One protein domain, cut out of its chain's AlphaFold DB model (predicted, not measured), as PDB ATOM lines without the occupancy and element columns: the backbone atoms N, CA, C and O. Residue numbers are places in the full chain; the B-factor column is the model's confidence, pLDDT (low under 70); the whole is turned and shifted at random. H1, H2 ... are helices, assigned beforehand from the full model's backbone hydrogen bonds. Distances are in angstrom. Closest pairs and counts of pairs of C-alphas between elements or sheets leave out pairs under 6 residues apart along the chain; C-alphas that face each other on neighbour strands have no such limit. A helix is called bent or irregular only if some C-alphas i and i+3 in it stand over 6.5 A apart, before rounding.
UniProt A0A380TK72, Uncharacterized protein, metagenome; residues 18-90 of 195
ATOM      1  N   GLN A  18     174.000 229.816 194.294       43.19
ATOM      2  CA  GLN A  18     173.945 228.554 193.574       43.19
ATOM      3  C   GLN A  18     172.841 228.529 192.505       43.19
ATOM      4  O   GLN A  18     173.128 228.161 191.374       43.19
ATOM      5  N   GLU A  19     171.644 229.050 192.796       50.84
ATOM      6  CA  GLU A  19     170.559 229.208 191.807       50.84
ATOM      7  C   GLU A  19     170.912 230.230 190.714       50.84
ATOM      8  O   GLU A  19     170.536 230.074 189.553       50.84
ATOM      9  N   ILE A  20     171.679 231.270 191.059       56.50
ATOM     10  CA  ILE A  20     172.180 232.248 190.080       56.50
ATOM     11  C   ILE A  20     173.211 231.596 189.144       56.50
ATOM     12  O   ILE A  20     173.236 231.901 187.950       56.50
ATOM     13  N   ILE A  21     174.053 230.702 189.670       53.94
ATOM     14  CA  ILE A  21     175.086 229.992 188.905       53.94
ATOM     15  C   ILE A  21     174.469 228.883 188.041       53.94
ATOM     16  O   ILE A  21     174.815 228.792 186.865       53.94
ATOM     17  N   GLU A  22     173.516 228.108 188.564       53.38
ATOM     18  CA  GLU A  22     172.783 227.080 187.806       53.38
ATOM     19  C   GLU A  22     171.891 227.701 186.718       53.38
ATOM     20  O   GLU A  22     171.814 227.182 185.605       53.38
ATOM     21  N   GLY A  23     171.311 228.880 186.968       47.47
ATOM     22  CA  GLY A  23     170.624 229.671 185.938       47.47
ATOM     23  C   GLY A  23     171.560 230.308 184.897       47.47
ATOM     24  O   GLY A  23     171.094 230.776 183.858       47.47
ATOM     25  N   CYS A  24     172.873 230.320 185.153       43.00
ATOM     26  CA  CYS A  24     173.911 230.826 184.255       43.00
ATOM     27  C   CYS A  24     174.689 229.709 183.542       43.00
ATOM     28  O   CYS A  24     175.788 229.974 183.040       43.00
ATOM     29  N   GLU A  25     174.134 228.497 183.409       43.03
ATOM     30  CA  GLU A  25     174.584 227.551 182.382       43.03
ATOM     31  C   GLU A  25     174.281 228.121 180.987       43.03
ATOM     32  O   GLU A  25     173.361 227.723 180.267       43.03
ATOM     33  N   VAL A  26     175.091 229.093 180.569       47.31
ATOM     34  CA  VAL A  26     175.179 229.500 179.177       47.31
ATOM     35  C   VAL A  26     175.765 228.300 178.452       47.31
ATOM     36  O   VAL A  26     176.984 228.115 178.426       47.31
ATOM     37  N   LYS A  27     174.884 227.461 177.890       46.31
ATOM     38  CA  LYS A  27     175.263 226.373 176.986       46.31
ATOM     39  C   LYS A  27     176.314 226.936 176.046       46.31
ATOM     40  O   LYS A  27     176.051 227.908 175.335       46.31
ATOM     41  N   ALA A  28     177.510 226.352 176.062       53.09
ATOM     42  CA  ALA A  28     178.671 226.884 175.352       53.09
ATOM     43  C   ALA A  28     178.405 227.107 173.849       53.09
ATOM     44  O   ALA A  28     179.189 227.766 173.169       53.09
ATOM     45  N   GLU A  29     177.340 226.509 173.314       55.31
ATOM     46  CA  GLU A  29     176.802 226.627 171.956       55.31
ATOM     47  C   GLU A  29     176.142 227.980 171.641       55.31
ATOM     48  O   GLU A  29     176.153 228.386 170.483       55.31
ATOM     49  N   GLN A  30     175.625 228.708 172.638       53.62
ATOM     50  CA  GLN A  30     174.980 230.018 172.442       53.62
ATOM     51  C   GLN A  30     175.934 231.206 172.582       53.62
ATOM     52  O   GLN A  30     175.550 232.347 172.315       53.62
ATOM     53  N   LEU A  31     177.188 230.973 172.973       53.16
ATOM     54  CA  LEU A  31     178.171 232.044 172.977       53.16
ATOM     55  C   LEU A  31     178.489 232.427 171.525       53.16
ATOM     56  O   LEU A  31     178.878 231.557 170.739       53.16
ATOM     57  N   PRO A  32     178.354 233.712 171.142       59.69
ATOM     58  CA  PRO A  32     178.684 234.155 169.797       59.69
ATOM     59  C   PRO A  32     180.112 233.718 169.465       59.69
ATOM     60  O   PRO A  32     181.025 233.908 170.268       59.69
ATOM     61  N   TRP A  33     180.311 233.139 168.277       59.19
ATOM     62  CA  TRP A  33     181.559 232.489 167.843       59.19
ATOM     63  C   TRP A  33     182.836 233.334 168.040       59.19
ATOM     64  O   TRP A  33     183.930 232.777 168.131       59.19
ATOM     65  N   LYS A  34     182.705 234.663 168.162       52.81
ATOM     66  CA  LYS A  34     183.786 235.591 168.527       52.81
ATOM     67  C   LYS A  34     184.379 235.302 169.917       52.81
ATOM     68  O   LYS A  34     185.593 235.218 170.031       52.81
ATOM     69  N   LEU A  35     183.552 235.028 170.930       56.19
ATOM     70  CA  LEU A  35     184.021 234.740 172.297       56.19
ATOM     71  C   LEU A  35     184.674 233.354 172.431       56.19
ATOM     72  O   LEU A  35     185.544 233.162 173.279       56.19
ATOM     73  N   ARG A  36     184.304 232.388 171.576       54.31
ATOM     74  CA  ARG A  36     184.937 231.055 171.557       54.31
ATOM     75  C   ARG A  36     186.391 231.095 171.080       54.31
ATOM     76  O   ARG A  36     187.201 230.331 171.597       54.31
ATOM     77  N   ARG A  37     186.739 231.968 170.123       55.56
ATOM     78  CA  ARG A  37     188.142 232.140 169.693       55.56
ATOM     79  C   ARG A  37     188.974 232.838 170.767       55.56
ATOM     80  O   ARG A  37     190.059 232.359 171.081       55.56
ATOM     81  N   ASP A  38     188.417 233.865 171.403       53.53
ATOM     82  CA  ASP A  38     189.109 234.609 172.461       53.53
ATOM     83  C   ASP A  38     189.430 233.723 173.688       53.53
ATOM     84  O   ASP A  38     190.463 233.893 174.338       53.53
ATOM     85  N   GLY A  39     188.584 232.726 173.979       52.50
ATOM     86  CA  GLY A  39     188.796 231.753 175.059       52.50
ATOM     87  C   GLY A  39     189.963 230.782 174.839       52.50
ATOM     88  O   GLY A  39     190.636 230.404 175.800       52.50
ATOM     89  N   ALA A  40     190.231 230.387 173.590       54.25
ATOM     90  CA  ALA A  40     191.336 229.484 173.257       54.25
ATOM     91  C   ALA A  40     192.698 230.199 173.311       54.25
ATOM     92  O   ALA A  40     193.689 229.620 173.764       54.25
ATOM     93  N   ASP A  41     192.735 231.482 172.942       54.31
ATOM     94  CA  ASP A  41     193.946 232.304 173.010       54.31
ATOM     95  C   ASP A  41     194.370 232.619 174.457       54.31
ATOM     96  O   ASP A  41     195.564 232.746 174.736       54.31
ATOM     97  N   LEU A  42     193.424 232.650 175.407       53.41
ATOM     98  CA  LEU A  42     193.699 232.865 176.838       53.41
ATOM     99  C   LEU A  42     194.535 231.749 177.485       53.41
ATOM    100  O   LEU A  42     195.315 232.037 178.392       53.41
ATOM    101  N   ARG A  43     194.425 230.496 177.020       55.00
ATOM    102  CA  ARG A  43     195.262 229.383 177.519       55.00
ATOM    103  C   ARG A  43     196.609 229.276 176.809       55.00
ATOM    104  O   ARG A  43     197.535 228.692 177.358       55.00
ATOM    105  N   GLY A  44     196.734 229.841 175.608       55.94
ATOM    106  CA  GLY A  44     197.903 229.663 174.745       55.94
ATOM    107  C   GLY A  44     199.130 230.505 175.101       55.94
ATOM    108  O   GLY A  44     200.109 230.452 174.362       55.94
ATOM    109  N   GLY A  45     199.090 231.332 176.154       52.97
ATOM    110  CA  GLY A  45     200.225 232.161 176.598       52.97
ATOM    111  C   GLY A  45     200.706 233.214 175.588       52.97
ATOM    112  O   GLY A  45     201.598 234.009 175.888       52.97
ATOM    113  N   ARG A  46     200.113 233.269 174.391       55.16
ATOM    114  CA  ARG A  46     200.390 234.297 173.394       55.16
ATOM    115  C   ARG A  46     199.826 235.594 173.923       55.16
ATOM    116  O   ARG A  46     198.616 235.766 173.896       55.16
ATOM    117  N   ASN A  47     200.728 236.448 174.420       54.38
ATOM    118  CA  ASN A  47     200.527 237.838 174.825       54.38
ATOM    119  C   ASN A  47     199.203 238.390 174.300       54.38
ATOM    120  O   ASN A  47     199.171 239.012 173.231       54.38
ATOM    121  N   LEU A  48     198.112 238.161 175.047       56.25
ATOM    122  CA  LEU A  48     196.869 238.828 174.734       56.25
ATOM    123  C   LEU A  48     197.242 240.294 174.770       56.25
ATOM    124  O   LEU A  48     197.775 240.798 175.768       56.25
ATOM    125  N   ARG A  49     196.998 240.982 173.659       62.59
ATOM    126  CA  ARG A  49     196.980 242.437 173.631       62.59
ATOM    127  C   ARG A  49     195.770 242.864 174.460       62.59
ATOM    128  O   ARG A  49     194.783 243.355 173.928       62.59
ATOM    129  N   ILE A  50     195.831 242.608 175.770       64.38
ATOM    130  CA  ILE A  50     194.886 243.069 176.769       64.38
ATOM    131  C   ILE A  50     194.828 244.562 176.530       64.38
ATOM    132  O   ILE A  50     195.850 245.247 176.664       64.38
ATOM    133  N   LEU A  51     193.655 245.037 176.104       68.38
ATOM    134  CA  LEU A  51     193.454 246.443 175.796       68.38
ATOM    135  C   LEU A  51     194.027 247.258 176.965       68.38
ATOM    136  O   LEU A  51     193.756 246.927 178.126       68.38
ATOM    137  N   PRO A  52     194.825 248.306 176.700       76.19
ATOM    138  CA  PRO A  52     195.602 249.000 177.729       76.19
ATOM    139  C   PRO A  52     194.749 249.522 178.898       76.19
ATOM    140  O   PRO A  52     195.255 249.696 180.006       76.19
ATOM    141  N   LYS A  53     193.437 249.695 178.687       76.44
ATOM    142  CA  LYS A  53     192.453 250.016 179.727       76.44
ATOM    143  C   LYS A  53     192.331 248.928 180.805       76.44
ATOM    144  O   LYS A  53     192.359 249.255 181.988       76.44
ATOM    145  N   TYR A  54     192.253 247.649 180.431       80.88
ATOM    146  CA  TYR A  54     192.081 246.554 181.397       80.88
ATOM    147  C   TYR A  54     193.367 246.228 182.154       80.88
ATOM    148  O   TYR A  54     193.296 245.789 183.298       80.88
ATOM    149  N   ARG A  55     194.543 246.526 181.583       82.81
ATOM    150  CA  ARG A  55     195.835 246.336 182.266       82.81
ATOM    151  C   ARG A  55     195.886 247.029 183.629       82.81
ATOM    152  O   ARG A  55     196.398 246.454 184.581       82.81
ATOM    153  N   ARG A  56     195.312 248.233 183.744       84.69
ATOM    154  CA  ARG A  56     195.261 248.977 185.015       84.69
ATOM    155  C   ARG A  56     194.362 248.305 186.051       84.69
ATOM    156  O   ARG A  56     194.681 248.328 187.232       84.69
ATOM    157  N   ILE A  57     193.250 247.718 185.613       87.81
ATOM    158  CA  ILE A  57     192.313 247.021 186.501       87.81
ATOM    159  C   ILE A  57     192.958 245.725 186.997       87.81
ATOM    160  O   ILE A  57     193.033 245.517 188.202       87.81
ATOM    161  N   PHE A  58     193.515 244.915 186.094       88.50
ATOM    162  CA  PHE A  58     194.219 243.687 186.468       88.50
ATOM    163  C   PHE A  58     195.443 243.949 187.350       88.50
ATOM    164  O   PHE A  58     195.681 243.182 188.276       88.50
ATOM    165  N   ALA A  59     196.175 245.046 187.130       88.75
ATOM    166  CA  ALA A  59     197.260 245.449 188.024       88.75
ATOM    167  C   ALA A  59     196.744 245.711 189.448       88.75
ATOM    168  O   ALA A  59     197.273 245.142 190.396       88.75
ATOM    169  N   LYS A  60     195.656 246.479 189.599       93.62
ATOM    170  CA  LYS A  60     195.039 246.726 190.915       93.62
ATOM    171  C   LYS A  60     194.539 245.444 191.580       93.62
ATOM    172  O   LYS A  60     194.742 245.272 192.775       93.62
ATOM    173  N   VAL A  61     193.905 244.552 190.817       94.25
ATOM    174  CA  VAL A  61     193.424 243.258 191.327       94.25
ATOM    175  C   VAL A  61     194.597 242.392 191.780       94.25
ATOM    176  O   VAL A  61     194.565 241.861 192.883       94.25
ATOM    177  N   ARG A  62     195.665 242.296 190.983       95.00
ATOM    178  CA  ARG A  62     196.874 241.551 191.350       95.00
ATOM    179  C   ARG A  62     197.533 242.128 192.602       95.00
ATOM    180  O   ARG A  62     197.894 241.369 193.495       95.00
ATOM    181  N   ASP A  63     197.674 243.447 192.682       96.75
ATOM    182  CA  ASP A  63     198.283 244.106 193.840       96.75
ATOM    183  C   ASP A  63     197.434 243.892 195.102       96.75
ATOM    184  O   ASP A  63     197.973 243.628 196.177       96.75
ATOM    185  N   PHE A  64     196.104 243.928 194.971       96.56
ATOM    186  CA  PHE A  64     195.181 243.574 196.046       96.56
ATOM    187  C   PHE A  64     195.352 242.115 196.490       96.56
ATOM    188  O   PHE A  64     195.554 241.873 197.676       96.56
ATOM    189  N   LEU A  65     195.342 241.157 195.557       95.56
ATOM    190  CA  LEU A  65     195.522 239.733 195.861       95.56
ATOM    191  C   LEU A  65     196.888 239.443 196.491       95.56
ATOM    192  O   LEU A  65     196.983 238.620 197.392       95.56
ATOM    193  N   THR A  66     197.931 240.159 196.075       96.56
ATOM    194  CA  THR A  66     199.275 240.034 196.659       96.56
ATOM    195  C   THR A  66     199.288 240.524 198.105       96.56
ATOM    196  O   THR A  66     199.808 239.848 198.989       96.56
ATOM    197  N   ARG A  67     198.680 241.686 198.378       96.56
ATOM    198  CA  ARG A  67     198.559 242.212 199.747       96.56
ATOM    199  C   ARG A  67     197.706 241.306 200.627       96.56
ATOM    200  O   ARG A  67     198.063 241.086 201.779       96.56
ATOM    201  N   LEU A  68     196.614 240.775 200.081       94.94
ATOM    202  CA  LEU A  68     195.752 239.824 200.772       94.94
ATOM    203  C   LEU A  68     196.510 238.531 201.094       94.94
ATOM    204  O   LEU A  68     196.464 238.082 202.232       94.94
ATOM    205  N   GLY A  69     197.263 237.986 200.136       94.44
ATOM    206  CA  GLY A  69     198.126 236.825 200.346       94.44
ATOM    207  C   GLY A  69     199.144 237.069 201.458       94.44
ATOM    208  O   GLY A  69     199.192 236.310 202.417       94.44
ATOM    209  N   ASN A  70     199.877 238.183 201.412       96.25
ATOM    210  CA  ASN A  70     200.837 238.528 202.465       96.25
ATOM    211  C   ASN A  70     200.173 238.674 203.845       96.25
ATOM    212  O   ASN A  70     200.736 238.236 204.846       96.25
ATOM    213  N   ALA A  71     198.971 239.254 203.907       93.31
ATOM    214  CA  ALA A  71     198.211 239.363 205.150       93.31
ATOM    215  C   ALA A  71     197.778 237.985 205.683       93.31
ATOM    216  O   ALA A  71     197.928 237.716 206.872       93.31
ATOM    217  N   LEU A  72     197.294 237.096 204.810       92.81
ATOM    218  CA  LEU A  72     196.907 235.729 205.171       92.81
ATOM    219  C   LEU A  72     198.109 234.899 205.640       92.81
ATOM    220  O   LEU A  72     198.019 234.217 206.661       92.81
ATOM    221  N   HIS A  73     199.255 235.028 204.972       93.75
ATOM    222  CA  HIS A  73     200.500 234.397 205.409       93.75
ATOM    223  C   HIS A  73     200.948 234.921 206.781       93.75
ATOM    224  O   HIS A  73     201.359 234.134 207.631       93.75
ATOM    225  N   GLY A  74     200.796 236.224 207.048       92.75
ATOM    226  CA  GLY A  74     201.066 236.813 208.366       92.75
ATOM    227  C   GLY A  74     200.165 236.276 209.489       92.75
ATOM    228  O   GLY A  74     200.568 236.266 210.647       92.75
ATOM    229  N   LEU A  75     198.973 235.778 209.151       89.56
ATOM    230  CA  LEU A  75     198.038 235.122 210.075       89.56
ATOM    231  C   LEU A  75     198.269 233.598 210.193       89.56
ATOM    232  O   LEU A  75     197.508 232.894 210.869       89.56
ATOM    233  N   GLY A  76     199.307 233.074 209.533       92.25
ATOM    234  CA  GLY A  76     199.666 231.657 209.538       92.25
ATOM    235  C   GLY A  76     198.834 230.786 208.593       92.25
ATOM    236  O   GLY A  76     198.806 229.569 208.772       92.25
ATOM    237  N   PHE A  77     198.140 231.371 207.612       93.50
ATOM    238  CA  PHE A  77     197.481 230.610 206.548       93.50
ATOM    239  C   PHE A  77     198.471 230.381 205.402       93.50
ATOM    240  O   PHE A  77     198.709 231.274 204.593       93.50
ATOM    241  N   ASN A  78     199.062 229.187 205.352       92.44
ATOM    242  CA  ASN A  78     200.050 228.814 204.329       92.44
ATOM    243  C   ASN A  78     199.433 228.050 203.147       92.44
ATOM    244  O   ASN A  78     200.081 227.886 202.115       92.44
ATOM    245  N   SER A  79     198.198 227.565 203.293       94.12
ATOM    246  CA  SER A  79     197.471 226.837 202.250       94.12
ATOM    247  C   SER A  79     195.960 227.050 202.364       94.12
ATOM    248  O   SER A  79     195.461 227.508 203.396       94.12
ATOM    249  N   VAL A  80     195.216 226.708 201.314       90.56
ATOM    250  CA  VAL A  80     193.748 226.810 201.307       90.56
ATOM    251  C   VAL A  80     193.135 225.854 202.336       90.56
ATOM    252  O   VAL A  80     192.217 226.226 203.062       90.56
ATOM    253  N   GLU A  81     193.707 224.662 202.486       94.56
ATOM    254  CA  GLU A  81     193.294 223.659 203.473       94.56
ATOM    255  C   GLU A  81     193.449 224.190 204.902       94.56
ATOM    256  O   GLU A  81     192.616 223.907 205.757       94.56
ATOM    257  N   SER A  82     194.465 225.021 205.166       91.25
ATOM    258  CA  SER A  82     194.652 225.639 206.486       91.25
ATOM    259  C   SER A  82     193.550 226.640 206.853       91.25
ATOM    260  O   SER A  82     193.281 226.845 208.036       91.25
ATOM    261  N   ILE A  83     192.896 227.244 205.853       88.50
ATOM    262  CA  ILE A  83     191.755 228.142 206.061       88.50
ATOM    263  C   ILE A  83     190.539 227.314 206.460       88.50
ATOM    264  O   ILE A  83     189.955 227.573 207.508       88.50
ATOM    265  N   PHE A  84     190.217 226.279 205.681       92.75
ATOM    266  CA  PHE A  84     189.091 225.391 205.976       92.75
ATOM    267  C   PHE A  84     189.271 224.657 207.306       92.75
ATOM    268  O   PHE A  84     188.353 224.626 208.112       92.75
ATOM    269  N   ALA A  85     190.478 224.184 207.618       92.56
ATOM    270  CA  ALA A  85     190.749 223.531 208.896       92.56
ATOM    271  C   ALA A  85     190.609 224.469 210.110       92.56
ATOM    272  O   ALA A  85     190.385 223.989 211.220       92.56
ATOM    273  N   LYS A  86     190.786 225.788 209.946       89.19
ATOM    274  CA  LYS A  86     190.529 226.781 211.006       89.19
ATOM    275  C   LYS A  86     189.058 227.203 211.055       89.19
ATOM    276  O   LYS A  86     188.561 227.531 212.128       89.19
ATOM    277  N   ASP A  87     188.373 227.184 209.918       92.06
ATOM    278  CA  ASP A  87     186.930 227.419 209.825       92.06
ATOM    279  C   ASP A  87     186.143 226.278 210.490       92.06
ATOM    280  O   ASP A  87     185.293 226.527 211.339       92.06
ATOM    281  N   GLU A  88     186.529 225.024 210.242       90.88
ATOM    282  CA  GLU A  88     185.978 223.833 210.911       90.88
ATOM    283  C   GLU A  88     186.227 223.836 212.426       90.88
ATOM    284  O   GLU A  88     185.411 223.335 213.199       90.88
ATOM    285  N   ARG A  89     187.334 224.442 212.873       89.62
ATOM    286  CA  ARG A  89     187.606 224.683 214.300       89.62
ATOM    287  C   ARG A  89     186.796 225.844 214.884       89.62
ATOM    288  O   ARG A  89     186.849 226.062 216.092       89.62
ATOM    289  N   GLY A  90     186.070 226.599 214.059       89.12
ATOM    290  CA  GLY A  90     185.320 227.784 214.473       89.12
ATOM    291  C   GLY A  90     186.200 228.983 214.843       89.12
ATOM    292  O   GLY A  90     185.734 229.899 215.521       89.12
TER     293      GLY A  90
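Overview. This is residues 18 to 90 of the 195 residues of an uncharacterized protein of metagenome (UniProt A0A380TK72). The domain is an open horseshoe of four helices round an empty middle, with the long straight helix H3 as one side. At the first end of H3 the link from H2 and H2 itself turn away from it, and the stretch before H2 leads round to the short helix H1 on the far side; at the other end of H3 the chain folds back into H4, and a gap is left between H1 and H4. The printed part has 73 residues, with four named helices in the order H1, H2, H3, H4 and no named strand; the class is all helix, with 48 residues in the helices. The whole is extended, with a radius of gyration of the C-alphas of 18.2 A, and the C-alphas span 47 by 34 by 20 A.

Along the chain. H3, the longest helix, is residues 52 to 74, and measures 33.4 A from first to last C-alpha; it runs from C-alpha 52 at (195.602, 249.000, 177.729) to C-alpha 74 at (201.066, 236.813, 208.366). H3 is neither bent nor irregular, but only just: C-alphas 53 and 56 are 6.1 A apart. H2 is residues 33 to 43, 17.1 A long. H4 is residues 80 to 88, 12.7 A long, and ends with C-alpha 88 at (185.978, 223.833, 210.911). H1 is residues 18 to 22, 6.1 A long, and begins with C-alpha 18 at (173.945, 228.554, 193.574).

Arrangement. H3 touches no helix. It is apart from H2, from H4 and from H1, with no C-alpha of the one within 8 A of the other. By the same test H1 is apart from H2 and from H4, and H2 is apart from H4. H3 and H4 are joined by a tight link of 5 residues. H2 and H3 are joined by a short link of 8 residues, and H1 and H2 by a short link of 10. Every O i to N i+4 pair is within hydrogen-bond range in H1 and H4, while 17 of 19 are in H3 and 4 of 7 in H2.

Size, cuts and confidence. The two C-alphas farthest apart are those of Trp 33 and Arg 89, at 47.5 A, and the first and last printed C-alphas, those of Gln 18 and Gly 90, are 23.8 A apart. Residues 18 to 27, of which 18 to 22 belong to H1, stand free, and so do residues 59 to 68, which belong to H3. The printed part has no cut, and no link is long. The mean pLDDT of the printed part is 73.7; residues 18 to 51 are under 70, while H3 and H4 each have a mean of 91.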